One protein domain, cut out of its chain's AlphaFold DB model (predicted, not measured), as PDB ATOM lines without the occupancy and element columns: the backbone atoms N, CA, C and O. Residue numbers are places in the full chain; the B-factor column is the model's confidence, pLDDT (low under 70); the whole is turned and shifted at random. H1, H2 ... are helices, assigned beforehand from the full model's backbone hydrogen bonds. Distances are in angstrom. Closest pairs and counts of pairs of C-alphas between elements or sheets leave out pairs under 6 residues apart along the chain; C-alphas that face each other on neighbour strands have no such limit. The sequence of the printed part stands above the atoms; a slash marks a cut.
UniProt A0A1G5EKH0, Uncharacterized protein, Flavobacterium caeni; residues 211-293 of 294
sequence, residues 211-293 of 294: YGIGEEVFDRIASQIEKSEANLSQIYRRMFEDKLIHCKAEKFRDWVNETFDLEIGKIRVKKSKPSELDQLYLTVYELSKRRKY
ATOM      1  N   TYR A 211     276.375 -59.182  62.887       69.94
ATOM      2  CA  TYR A 211     276.849 -58.409  64.033       69.94
ATOM      3  C   TYR A 211     278.148 -58.999  64.576       69.94
ATOM      4  O   TYR A 211     278.271 -60.209  64.778       69.94
ATOM      5  N   GLY A 212     279.110 -58.133  64.893       76.88
ATOM      6  CA  GLY A 212     280.333 -58.527  65.582       76.88
ATOM      7  C   GLY A 212     281.158 -59.544  64.790       76.88
ATOM      8  O   GLY A 212     281.848 -59.162  63.859       76.88
ATOM      9  N   ILE A 213     281.145 -60.805  65.227       80.81
ATOM     10  CA  ILE A 213     281.895 -61.923  64.620       80.81
ATOM     11  C   ILE A 213     281.027 -62.800  63.703       80.81
ATOM     12  O   ILE A 213     281.475 -63.854  63.267       80.81
ATOM     13  N   GLY A 214     279.771 -62.411  63.451       79.19
ATOM     14  CA  GLY A 214     278.799 -63.250  62.747       79.19
ATOM     15  C   GLY A 214     279.257 -63.693  61.357       79.19
ATOM     16  O   GLY A 214     279.105 -64.862  61.028       79.19
ATOM     17  N   GLU A 215     279.880 -62.802  60.588       81.69
ATOM     18  CA  GLU A 215     280.374 -63.109  59.239       81.69
ATOM     19  C   GLU A 215     281.475 -64.181  59.267       81.69
ATOM     20  O   GLU A 215     281.352 -65.207  58.605       81.69
ATOM     21  N   GLU A 216     282.491 -64.016  60.128       81.44
ATOM     22  CA  GLU A 216     283.573 -65.003  60.299       81.44
ATOM     23  C   GLU A 216     283.020 -66.373  60.716       81.44
ATOM     24  O   GLU A 216     283.462 -67.413  60.222       81.44
ATOM     25  N   VAL A 217     282.037 -66.380  61.621       83.94
ATOM     26  CA  VAL A 217     281.396 -67.611  62.092       83.94
ATOM     27  C   VAL A 217     280.631 -68.290  60.957       83.94
ATOM     28  O   VAL A 217     280.764 -69.503  60.787       83.94
ATOM     29  N   PHE A 218     279.867 -67.537  60.163       85.00
ATOM     30  CA  PHE A 218     279.088 -68.093  59.059       85.00
ATOM     31  C   PHE A 218     279.981 -68.696  57.975       85.00
ATOM     32  O   PHE A 218     279.826 -69.874  57.651       85.00
ATOM     33  N   ASP A 219     280.955 -67.935  57.473       82.25
ATOM     34  CA  ASP A 219     281.852 -68.370  56.394       82.25
ATOM     35  C   ASP A 219     282.627 -69.635  56.779       82.25
ATOM     36  O   ASP A 219     282.813 -70.573  55.990       82.25
ATOM     37  N   ARG A 220     283.060 -69.697  58.039       82.88
ATOM     38  CA  ARG A 220     283.838 -70.821  58.551       82.88
ATOM     39  C   ARG A 220     283.004 -72.079  58.752       82.88
ATOM     40  O   ARG A 220     283.546 -73.171  58.608       82.88
ATOM     41  N   ILE A 221     281.718 -71.960  59.070       83.00
ATOM     42  CA  ILE A 221     280.829 -73.126  59.134       83.00
ATOM     43  C   ILE A 221     280.419 -73.543  57.719       83.00
ATOM     44  O   ILE A 221     280.528 -74.720  57.393       83.00
ATOM     45  N   ALA A 222     280.021 -72.598  56.862       82.81
ATOM     46  CA  ALA A 222     279.573 -72.855  55.491       82.81
ATOM     47  C   ALA A 222     280.642 -73.532  54.611       82.81
ATOM     48  O   ALA A 222     280.307 -74.254  53.674       82.81
ATOM     49  N   SER A 223     281.926 -73.332  54.922       81.75
ATOM     50  CA  SER A 223     283.051 -74.023  54.271       81.75
ATOM     51  C   SER A 223     283.295 -75.454  54.771       81.75
ATOM     52  O   SER A 223     284.021 -76.201  54.120       81.75
ATOM     53  N   GLN A 224     282.705 -75.849  55.903       80.31
ATOM     54  CA  GLN A 224     282.926 -77.147  56.556       80.31
ATOM     55  C   GLN A 224     281.720 -78.091  56.477       80.31
ATOM     56  O   GLN A 224     281.798 -79.219  56.958       80.31
ATOM     57  N   ILE A 225     280.608 -77.646  55.893       80.31
ATOM     58  CA  ILE A 225     279.365 -78.416  55.826       80.31
ATOM     59  C   ILE A 225     278.940 -78.660  54.381       80.31
ATOM     60  O   ILE A 225     279.256 -77.888  53.477       80.31
ATOM     61  N   GLU A 226     278.152 -79.710  54.169       79.56
ATOM     62  CA  GLU A 226     277.410 -79.867  52.923       79.56
ATOM     63  C   GLU A 226     276.372 -78.739  52.802       79.56
ATOM     64  O   GLU A 226     275.547 -78.544  53.705       79.56
ATOM     65  N   LYS A 227     276.419 -78.001  51.687       77.69
ATOM     66  CA  LYS A 227     275.585 -76.824  51.393       77.69
ATOM     67  C   LYS A 227     274.155 -77.226  51.010       77.69
ATOM     68  O   LYS A 227     273.712 -77.007  49.890       77.69
ATOM     69  N   SER A 228     273.443 -77.841  51.949       78.81
ATOM     70  CA  SER A 228     272.035 -78.209  51.807       78.81
ATOM     71  C   SER A 228     271.124 -77.194  52.498       78.81
ATOM     72  O   SER A 228     271.506 -76.552  53.484       78.81
ATOM     73  N   GLU A 229     269.879 -77.088  52.026       76.12
ATOM     74  CA  GLU A 229     268.874 -76.199  52.623       76.12
ATOM     75  C   GLU A 229     268.645 -76.497  54.114       76.12
ATOM     76  O   GLU A 229     268.449 -75.585  54.917       76.12
ATOM     77  N   ALA A 230     268.700 -77.776  54.506       78.00
ATOM     78  CA  ALA A 230     268.502 -78.204  55.888       78.00
ATOM     79  C   ALA A 230     269.629 -77.710  56.808       78.00
ATOM     80  O   ALA A 230     269.351 -77.126  57.860       78.00
ATOM     81  N   ASN A 231     270.886 -77.890  56.391       79.69
ATOM     82  CA  ASN A 231     272.053 -77.489  57.177       79.69
ATOM     83  C   ASN A 231     272.136 -75.961  57.303       79.69
ATOM     84  O   ASN A 231     272.288 -75.425  58.404       79.69
ATOM     85  N   LEU A 232     271.955 -75.239  56.193       80.31
ATOM     86  CA  LEU A 232     272.005 -73.774  56.180       80.31
ATOM     87  C   LEU A 232     270.816 -73.153  56.923       80.31
ATOM     88  O   LEU A 232     270.997 -72.183  57.664       80.31
ATOM     89  N   SER A 233     269.623 -73.758  56.844       75.88
ATOM     90  CA  SER A 233     268.481 -73.342  57.668       75.88
ATOM     91  C   SER A 233     268.742 -73.519  59.165       75.88
ATOM     92  O   SER A 233     268.169 -72.770  59.961       75.88
ATOM     93  N   GLN A 234     269.522 -74.521  59.570       79.69
ATOM     94  CA  GLN A 234     269.828 -74.760  60.976       79.69
ATOM     95  C   GLN A 234     270.855 -73.751  61.502       79.69
ATOM     96  O   GLN A 234     270.627 -73.159  62.560       79.69
ATOM     97  N   ILE A 235     271.919 -73.485  60.739       81.38
ATOM     98  CA  ILE A 235     272.928 -72.460  61.069       81.38
ATOM     99  C   ILE A 235     272.276 -71.087  61.191       81.38
ATOM    100  O   ILE A 235     272.475 -70.388  62.182       81.38
ATOM    101  N   TYR A 236     271.431 -70.739  60.221       78.62
ATOM    102  CA  TYR A 236     270.673 -69.496  60.222       78.62
ATOM    103  C   TYR A 236     269.926 -69.256  61.543       78.62
ATOM    104  O   TYR A 236     270.019 -68.180  62.137       78.62
ATOM    105  N   ARG A 237     269.199 -70.270  62.028       77.12
ATOM    106  CA  ARG A 237     268.422 -70.168  63.272       77.12
ATOM    107  C   ARG A 237     269.320 -69.948  64.481       77.12
ATOM    108  O   ARG A 237     268.998 -69.096  65.300       77.12
ATOM    109  N   ARG A 238     270.446 -70.664  64.564       83.12
ATOM    110  CA  ARG A 238     271.423 -70.499  65.653       83.12
ATOM    111  C   ARG A 238     272.017 -69.099  65.684       83.12
ATOM    112  O   ARG A 238     271.997 -68.450  66.721       83.12
ATOM    113  N   MET A 239     272.439 -68.588  64.531       83.50
ATOM    114  CA  MET A 239     272.980 -67.232  64.425       83.50
ATOM    115  C   MET A 239     271.960 -66.151  64.793       83.50
ATOM    116  O   MET A 239     272.327 -65.115  65.349       83.50
ATOM    117  N   PHE A 240     270.678 -66.389  64.507       80.62
ATOM    118  CA  PHE A 240     269.597 -65.506  64.930       80.62
ATOM    119  C   PHE A 240     269.352 -65.580  66.449       80.62
ATOM    120  O   PHE A 240     269.234 -64.536  67.092       80.62
ATOM    121  N   GLU A 241     269.321 -66.787  67.031       82.50
ATOM    122  CA  GLU A 241     269.211 -67.015  68.484       82.50
ATOM    123  C   GLU A 241     270.347 -66.316  69.255       82.50
ATOM    124  O   GLU A 241     270.091 -65.634  70.251       82.50
ATOM    125  N   ASP A 242     271.577 -66.393  68.740       79.88
ATOM    126  CA  ASP A 242     272.777 -65.801  69.347       79.88
ATOM    127  C   ASP A 242     273.004 -64.323  68.989       79.88
ATOM    128  O   ASP A 242     274.027 -63.738  69.353       79.88
ATOM    129  N   LYS A 243     272.041 -63.680  68.310       77.12
ATOM    130  CA  LYS A 243     272.074 -62.252  67.934       77.12
ATOM    131  C   LYS A 243     273.281 -61.858  67.072       77.12
ATOM    132  O   LYS A 243     273.765 -60.729  67.146       77.12
ATOM    133  N   LEU A 244     273.743 -62.768  66.218       79.12
ATOM    134  CA  LEU A 244     274.822 -62.524  65.256       79.12
ATOM    135  C   LEU A 244     274.330 -61.909  63.939       79.12
ATOM    136  O   LEU A 244     275.139 -61.693  63.044       79.12
ATOM    137  N   ILE A 245     273.033 -61.609  63.819       77.44
ATOM    138  CA  ILE A 245     272.401 -61.017  62.631       77.44
ATOM    139  C   ILE A 245     271.739 -59.683  63.024       77.44
ATOM    140  O   ILE A 245     270.955 -59.638  63.972       77.44
ATOM    141  N   HIS A 246     272.056 -58.598  62.303       60.78
ATOM    142  CA  HIS A 246     271.792 -57.210  62.700       60.78
ATOM    143  C   HIS A 246     270.297 -56.861  62.730       60.78
ATOM    144  O   HIS A 246     269.823 -56.357  63.744       60.78
ATOM    145  N   CYS A 247     269.524 -57.092  61.662       53.31
ATOM    146  CA  CYS A 247     268.054 -57.055  61.721       53.31
ATOM    147  C   CYS A 247     267.393 -57.425  60.384       53.31
ATOM    148  O   CYS A 247     267.815 -56.991  59.314       53.31
ATOM    149  N   LYS A 248     266.266 -58.137  60.512       57.09
ATOM    150  CA  LYS A 248     265.414 -58.776  59.490       57.09
ATOM    151  C   LYS A 248     265.914 -60.144  59.027       57.09
ATOM    152  O   LYS A 248     266.809 -60.263  58.201       57.09
ATOM    153  N   ALA A 249     265.215 -61.159  59.535       60.44
ATOM    154  CA  ALA A 249     265.256 -62.552  59.105       60.44
ATOM    155  C   ALA A 249     265.283 -62.716  57.570       60.44
ATOM    156  O   ALA A 249     265.998 -63.549  57.023       60.44
ATOM    157  N   GLU A 250     264.515 -61.878  56.880       67.00
ATOM    158  CA  GLU A 250     264.380 -61.888  55.426       67.00
ATOM    159  C   GLU A 250     265.705 -61.583  54.727       67.00
ATOM    160  O   GLU A 250     266.118 -62.369  53.893       67.00
ATOM    161  N   LYS A 251     266.452 -60.551  55.143       69.75
ATOM    162  CA  LYS A 251     267.695 -60.148  54.460       69.75
ATOM    163  C   LYS A 251     268.763 -61.234  54.454       69.75
ATOM    164  O   LYS A 251     269.412 -61.449  53.441       69.75
ATOM    165  N   PHE A 252     268.955 -61.900  55.590       72.62
ATOM    166  CA  PHE A 252     269.919 -62.990  55.669       72.62
ATOM    167  C   PHE A 252     269.441 -64.208  54.878       72.62
ATOM    168  O   PHE A 252     270.227 -64.807  54.158       72.62
ATOM    169  N   ARG A 253     268.153 -64.563  54.969       73.12
ATOM    170  CA  ARG A 253     267.579 -65.659  54.179       73.12
ATOM    171  C   ARG A 253     267.719 -65.401  52.679       73.12
ATOM    172  O   ARG A 253     268.116 -66.305  51.959       73.12
ATOM    173  N   ASP A 254     267.395 -64.195  52.235       74.69
ATOM    174  CA  ASP A 254     267.448 -63.803  50.832       74.69
ATOM    175  C   ASP A 254     268.909 -63.818  50.351       74.69
ATOM    176  O   ASP A 254     269.198 -64.437  49.335       74.69
ATOM    177  N   TRP A 255     269.851 -63.304  51.152       77.19
ATOM    178  CA  TRP A 255     271.284 -63.421  50.864       77.19
ATOM    179  C   TRP A 255     271.770 -64.877  50.787       77.19
ATOM    180  O   TRP A 255     272.521 -65.207  49.876       77.19
ATOM    181  N   VAL A 256     271.350 -65.770  51.692       74.81
ATOM    182  CA  VAL A 256     271.731 -67.195  51.626       74.81
ATOM    183  C   VAL A 256     271.115 -67.869  50.398       74.81
ATOM    184  O   VAL A 256     271.809 -68.608  49.704       74.81
ATOM    185  N   ASN A 257     269.842 -67.604  50.106       75.31
ATOM    186  CA  ASN A 257     269.178 -68.122  48.912       75.31
ATOM    187  C   ASN A 257     269.908 -67.665  47.637       75.31
ATOM    188  O   ASN A 257     270.152 -68.483  46.761       75.31
ATOM    189  N   GLU A 258     270.311 -66.394  47.565       74.81
ATOM    190  CA  GLU A 258     271.079 -65.829  46.446       74.81
ATOM    191  C   GLU A 258     272.511 -66.386  46.365       74.81
ATOM    192  O   GLU A 258     272.993 -66.691  45.281       74.81
ATOM    193  N   THR A 259     273.198 -66.537  47.501       72.06
ATOM    194  CA  THR A 259     274.619 -66.942  47.559       72.06
ATOM    195  C   THR A 259     274.817 -68.429  47.275       72.06
ATOM    196  O   THR A 259     275.855 -68.834  46.753       72.06
ATOM    197  N   PHE A 260     273.846 -69.260  47.650       71.75
ATOM    198  CA  PHE A 260     273.949 -70.716  47.551       71.75
ATOM    199  C   PHE A 260     272.966 -71.334  46.553       71.75
ATOM    200  O   PHE A 260     273.004 -72.550  46.386       71.75
ATOM    201  N   ASP A 261     272.136 -70.517  45.894       70.44
ATOM    202  CA  ASP A 261     271.076 -70.939  44.967       70.44
ATOM    203  C   ASP A 261     270.098 -71.944  45.613       70.44
ATOM    204  O   ASP A 261     269.936 -73.080  45.172       70.44
ATOM    205  N   LEU A 262     269.490 -71.538  46.738       69.50
ATOM    206  CA  LEU A 262     268.636 -72.382  47.599       69.50
ATOM    207  C   LEU A 262     267.285 -71.723  47.937       69.50
ATOM    208  O   LEU A 262     267.153 -70.502  47.867       69.50
ATOM    209  N   GLU A 263     266.292 -72.500  48.406       72.00
ATOM    210  CA  GLU A 263     264.996 -71.999  48.903       72.00
ATOM    211  C   GLU A 263     264.725 -72.377  50.379       72.00
ATOM    212  O   GLU A 263     263.849 -73.178  50.719       72.00
ATOM    213  N   ILE A 264     265.377 -71.700  51.329       65.06
ATOM    214  CA  ILE A 264     265.279 -72.014  52.778       65.06
ATOM    215  C   ILE A 264     263.867 -71.783  53.389       65.06
ATOM    216  O   ILE A 264     263.580 -72.155  54.531       65.06
ATOM    217  N   GLY A 265     262.922 -71.212  52.631       54.44
ATOM    218  CA  GLY A 265     261.610 -70.743  53.101       54.44
ATOM    219  C   GLY A 265     260.593 -71.803  53.558       54.44
ATOM    220  O   GLY A 265     259.565 -71.424  54.121       54.44
ATOM    221  N   LYS A 266     260.828 -73.108  53.351       54.84
ATOM    222  CA  LYS A 266     259.797 -74.159  53.546       54.84
ATOM    223  C   LYS A 266     260.120 -75.218  54.613       54.84
ATOM    224  O   LYS A 266     259.285 -76.081  54.892       54.84
ATOM    225  N   ILE A 267     261.285 -75.168  55.263       53.66
ATOM    226  CA  ILE A 267     261.766 -76.299  56.075       53.66
ATOM    227  C   ILE A 267     261.309 -76.210  57.542       53.66
ATOM    228  O   ILE A 267     261.827 -75.443  58.357       53.66
ATOM    229  N   ARG A 268     260.364 -77.073  57.941       47.06
ATOM    230  CA  ARG A 268     260.039 -77.329  59.358       47.06
ATOM    231  C   ARG A 268     261.077 -78.269  59.985       47.06
ATOM    232  O   ARG A 268     260.905 -79.482  59.970       47.06
ATOM    233  N   VAL A 269     262.131 -77.721  60.589       49.88
ATOM    234  CA  VAL A 269     263.090 -78.524  61.374       49.88
ATOM    235  C   VAL A 269     262.490 -78.849  62.749       49.88
ATOM    236  O   VAL A 269     262.147 -77.942  63.510       49.88
ATOM    237  N   LYS A 270     262.336 -80.142  63.063       44.53
ATOM    238  CA  LYS A 270     261.935 -80.624  64.396       44.53
ATOM    239  C   LYS A 270     263.078 -80.375  65.389       44.53
ATOM    240  O   LYS A 270     264.229 -80.642  65.057       44.53
ATOM    241  N   LYS A 271     262.766 -79.920  66.614       43.75
ATOM    242  CA  LYS A 271     263.723 -79.892  67.739       43.75
ATOM    243  C   LYS A 271     264.250 -81.314  67.950       43.75
ATOM    244  O   LYS A 271     263.529 -82.162  68.470       43.75
ATOM    245  N   SER A 272     265.466 -81.585  67.499       46.62
ATOM    246  CA  SER A 272     266.165 -82.845  67.738       46.62
ATOM    247  C   SER A 272     267.341 -82.604  68.686       46.62
ATOM    248  O   SER A 272     267.644 -81.459  69.030       46.62
ATOM    249  N   LYS A 273     267.928 -83.694  69.193       54.91
ATOM    250  CA  LYS A 273     269.139 -83.679  70.031       54.91
ATOM    251  C   LYS A 273     270.236 -82.831  69.363       54.91
ATOM    252  O   LYS A 273     270.220 -82.748  68.138       54.91
ATOM    253  N   PRO A 274     271.175 -82.239  70.130       57.56
ATOM    254  CA  PRO A 274     272.274 -81.474  69.549       57.56
ATOM    255  C   PRO A 274     272.958 -82.309  68.467       57.56
ATOM    256  O   PRO A 274     273.473 -83.395  68.733       57.56
ATOM    257  N   SER A 275     272.858 -81.816  67.241       73.31
ATOM    258  CA  SER A 275     273.436 -82.429  66.053       73.31
ATOM    259  C   SER A 275     274.941 -82.164  66.007       73.31
ATOM    260  O   SER A 275     275.437 -81.244  66.661       73.31
ATOM    261  N   GLU A 276     275.677 -82.930  65.202       79.94
ATOM    262  CA  GLU A 276     277.091 -82.645  64.902       79.94
ATOM    263  C   GLU A 276     277.278 -81.201  64.403       79.94
ATOM    264  O   GLU A 276     278.245 -80.528  64.760       79.94
ATOM    265  N   LEU A 277     276.285 -80.678  63.678       79.81
ATOM    266  CA  LEU A 277     276.246 -79.298  63.204       79.81
ATOM    267  C   LEU A 277     276.158 -78.270  64.345       79.81
ATOM    268  O   LEU A 277     276.785 -77.215  64.269       79.81
ATOM    269  N   ASP A 278     275.431 -78.572  65.428       81.62
ATOM    270  CA  ASP A 278     275.375 -77.699  66.610       81.62
ATOM    271  C   ASP A 278     276.721 -77.669  67.350       81.62
ATOM    272  O   ASP A 278     277.135 -76.620  67.845       81.62
ATOM    273  N   GLN A 279     277.426 -78.802  67.413       83.69
ATOM    274  CA  GLN A 279     278.757 -78.874  68.031       83.69
ATOM    275  C   GLN A 279     279.797 -78.103  67.212       83.69
ATOM    276  O   GLN A 279     280.607 -77.362  67.779       83.69
ATOM    277  N   LEU A 280     279.743 -78.234  65.883       83.38
ATOM    278  CA  LEU A 280     280.572 -77.461  64.963       83.38
ATOM    279  C   LEU A 280     280.324 -75.960  65.133       83.38
ATOM    280  O   LEU A 280     281.277 -75.195  65.292       83.38
ATOM    281  N   TYR A 281     279.052 -75.553  65.170       86.81
ATOM    282  CA  TYR A 281     278.664 -74.162  65.382       86.81
ATOM    283  C   TYR A 281     279.248 -73.599  66.684       86.81
ATOM    284  O   TYR A 281     279.947 -72.587  66.657       86.81
ATOM    285  N   LEU A 282     279.034 -74.284  67.815       85.69
ATOM    286  CA  LEU A 282     279.539 -73.845  69.123       85.69
ATOM    287  C   LEU A 282     281.068 -73.743  69.147       85.69
ATOM    288  O   LEU A 282     281.619 -72.784  69.686       85.69
ATOM    289  N   THR A 283     281.755 -74.703  68.527       85.94
ATOM    290  CA  THR A 283     283.221 -74.710  68.444       85.94
ATOM    291  C   THR A 283     283.740 -73.504  67.663       85.94
ATOM    292  O   THR A 283     284.635 -72.796  68.130       85.94
ATOM    293  N   VAL A 284     283.170 -73.238  66.483       85.44
ATOM    294  CA  VAL A 284     283.564 -72.100  65.641       85.44
ATOM    295  C   VAL A 284     283.243 -70.770  66.322       85.44
ATOM    296  O   VAL A 284     284.070 -69.853  66.295       85.44
ATOM    297  N   TYR A 285     282.083 -70.674  66.970       84.88
ATOM    298  CA  TYR A 285     281.660 -69.481  67.697       84.88
ATOM    299  C   TYR A 285     282.629 -69.122  68.834       84.88
ATOM    300  O   TYR A 285     283.130 -67.995  68.889       84.88
ATOM    301  N   GLU A 286     282.982 -70.086  69.689       85.62
ATOM    302  CA  GLU A 286     283.918 -69.869  70.801       85.62
ATOM    303  C   GLU A 286     285.336 -69.516  70.324       85.62
ATOM    304  O   GLU A 286     285.989 -68.633  70.888       85.62
ATOM    305  N   LEU A 287     285.817 -70.154  69.250       82.25
ATOM    306  CA  LEU A 287     287.120 -69.829  68.655       82.25
ATOM    307  C   LEU A 287     287.170 -68.394  68.117       82.25
ATOM    308  O   LEU A 287     288.148 -67.679  68.352       82.25
ATOM    309  N   SER A 288     286.117 -67.973  67.419       80.00
ATOM    310  CA  SER A 288     286.026 -66.637  66.816       80.00
ATOM    311  C   SER A 288     285.895 -65.557  67.896       80.00
ATOM    312  O   SER A 288     286.515 -64.497  67.815       80.00
ATOM    313  N   LYS A 289     285.190 -65.861  68.994       79.56
ATOM    314  CA  LYS A 289     285.113 -64.986  70.170       79.56
ATOM    315  C   LYS A 289     286.484 -64.774  70.816       79.56
ATOM    316  O   LYS A 289     286.841 -63.633  71.083       79.56
ATOM    317  N   ARG A 290     287.278 -65.834  71.027       77.25
ATOM    318  CA  ARG A 290     288.622 -65.735  71.643       77.25
ATOM    319  C   ARG A 290     289.587 -64.864  70.841       77.25
ATOM    320  O   ARG A 290     290.332 -64.101  71.441       77.25
ATOM    321  N   ARG A 291     289.550 -64.942  69.508       65.81
ATOM    322  CA  ARG A 291     290.407 -64.130  68.624       65.81
ATOM    323  C   ARG A 291     290.144 -62.631  68.717       65.81
ATOM    324  O   ARG A 291     291.065 -61.860  68.515       65.81
ATOM    325  N   LYS A 292     288.914 -62.218  69.025       54.25
ATOM    326  CA  LYS A 292     288.543 -60.798  69.123       54.25
ATOM    327  C   LYS A 292     289.043 -60.116  70.406       54.25
ATOM    328  O   LYS A 292     289.053 -58.892  70.472       54.25
ATOM    329  N   TYR A 293     289.410 -60.896  71.423       49.22
ATOM    330  CA  TYR A 293     289.891 -60.404  72.720       49.22
ATOM    331  C   TYR A 293     291.406 -60.606  72.923       49.22
ATOM    332  O   TYR A 293     291.886 -60.449  74.045       49.22
TER     333      TYR A 293
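This is residues 211 to 293 of the 294 residues of an uncharacterized protein of Flavobacterium caeni (UniProt A0A1G5EKH0). Three short helices fold back one after another, H1, H2 and H3, and a longer fourth helix, H4, packs on H1 and meets H2 over a few residues. H1, H2 and H4 make a triangle, H3 sits on H2 away from H4, and the long loop of residues 261 to 275 goes round the outside from the end of H3 to the start of H4. The contacts of H2 with the three other helices are thin. The printed part has 83 residues with four named helices in the order H1, H2, H3, H4 and no named strand; the class is all helix. It is compact, with a radius of gyration of the C-alphas of 12.4 A and spans of 38 by 28 by 21 A.

H1 is residues 214 to 222, beginning at C-alpha 214 at (278.799, -63.250, 62.747). H2 is residues 229 to 241, 18.3 A from first to last C-alpha. H3 is residues 249 to 260, 16.6 A long in the same measure. H4 is residues 276 to 292, 25.0 A long, and ends at C-alpha 292 at (288.543, -60.798, 69.123).

H2 is the hub, touching three helices. H1 and H2 are a helical hairpin that only just touches, with 3 pairs of C-alphas within 8 A; the closest C-alphas are those of Gly 214 and Met 239, 7.2 A apart, at a shallow tilt of 24 degrees, opposite ways. H2 and H3 are a helical hairpin too and only just touch, with 3 pairs, through residues 236 to 240 and 249 to 253 alone. Their closest C-alphas are those of Tyr 236 and Arg 253, 7.8 A apart, and the tilt of 35.2 degrees, opposite ways, is only just steep. H2 and H4 only just touch, with 3 pairs, through residues 231 to 235 and 277 to 281 alone; the closest C-alphas, of Ile 235 and Tyr 281, are 7.4 A apart, at a steep tilt of 45 degrees, the same way. H1 and H4 touch with 9 pairs, the closest C-alphas being those of Val 217 and Tyr 285 at 5.9 A, at a steep tilt of 40 degrees, opposite ways. H3 is apart from H1 and from H4. In H1, H2 and H3 every O i to N i+4 pair is within hydrogen-bond range; in H4 12 of 13 are.

The two C-alphas farthest apart are those of Lys 266 and Tyr 293, 38.2 A. The printed part has no cut. The links H1 to H2 and H2 to H3 are short, and H3 to H4, 15 residues, is long. The mean pLDDT of the printed part is 73.5; it is under 70 at residues 211, 246 to 251, 262, 264 to 274 and 291 to 293.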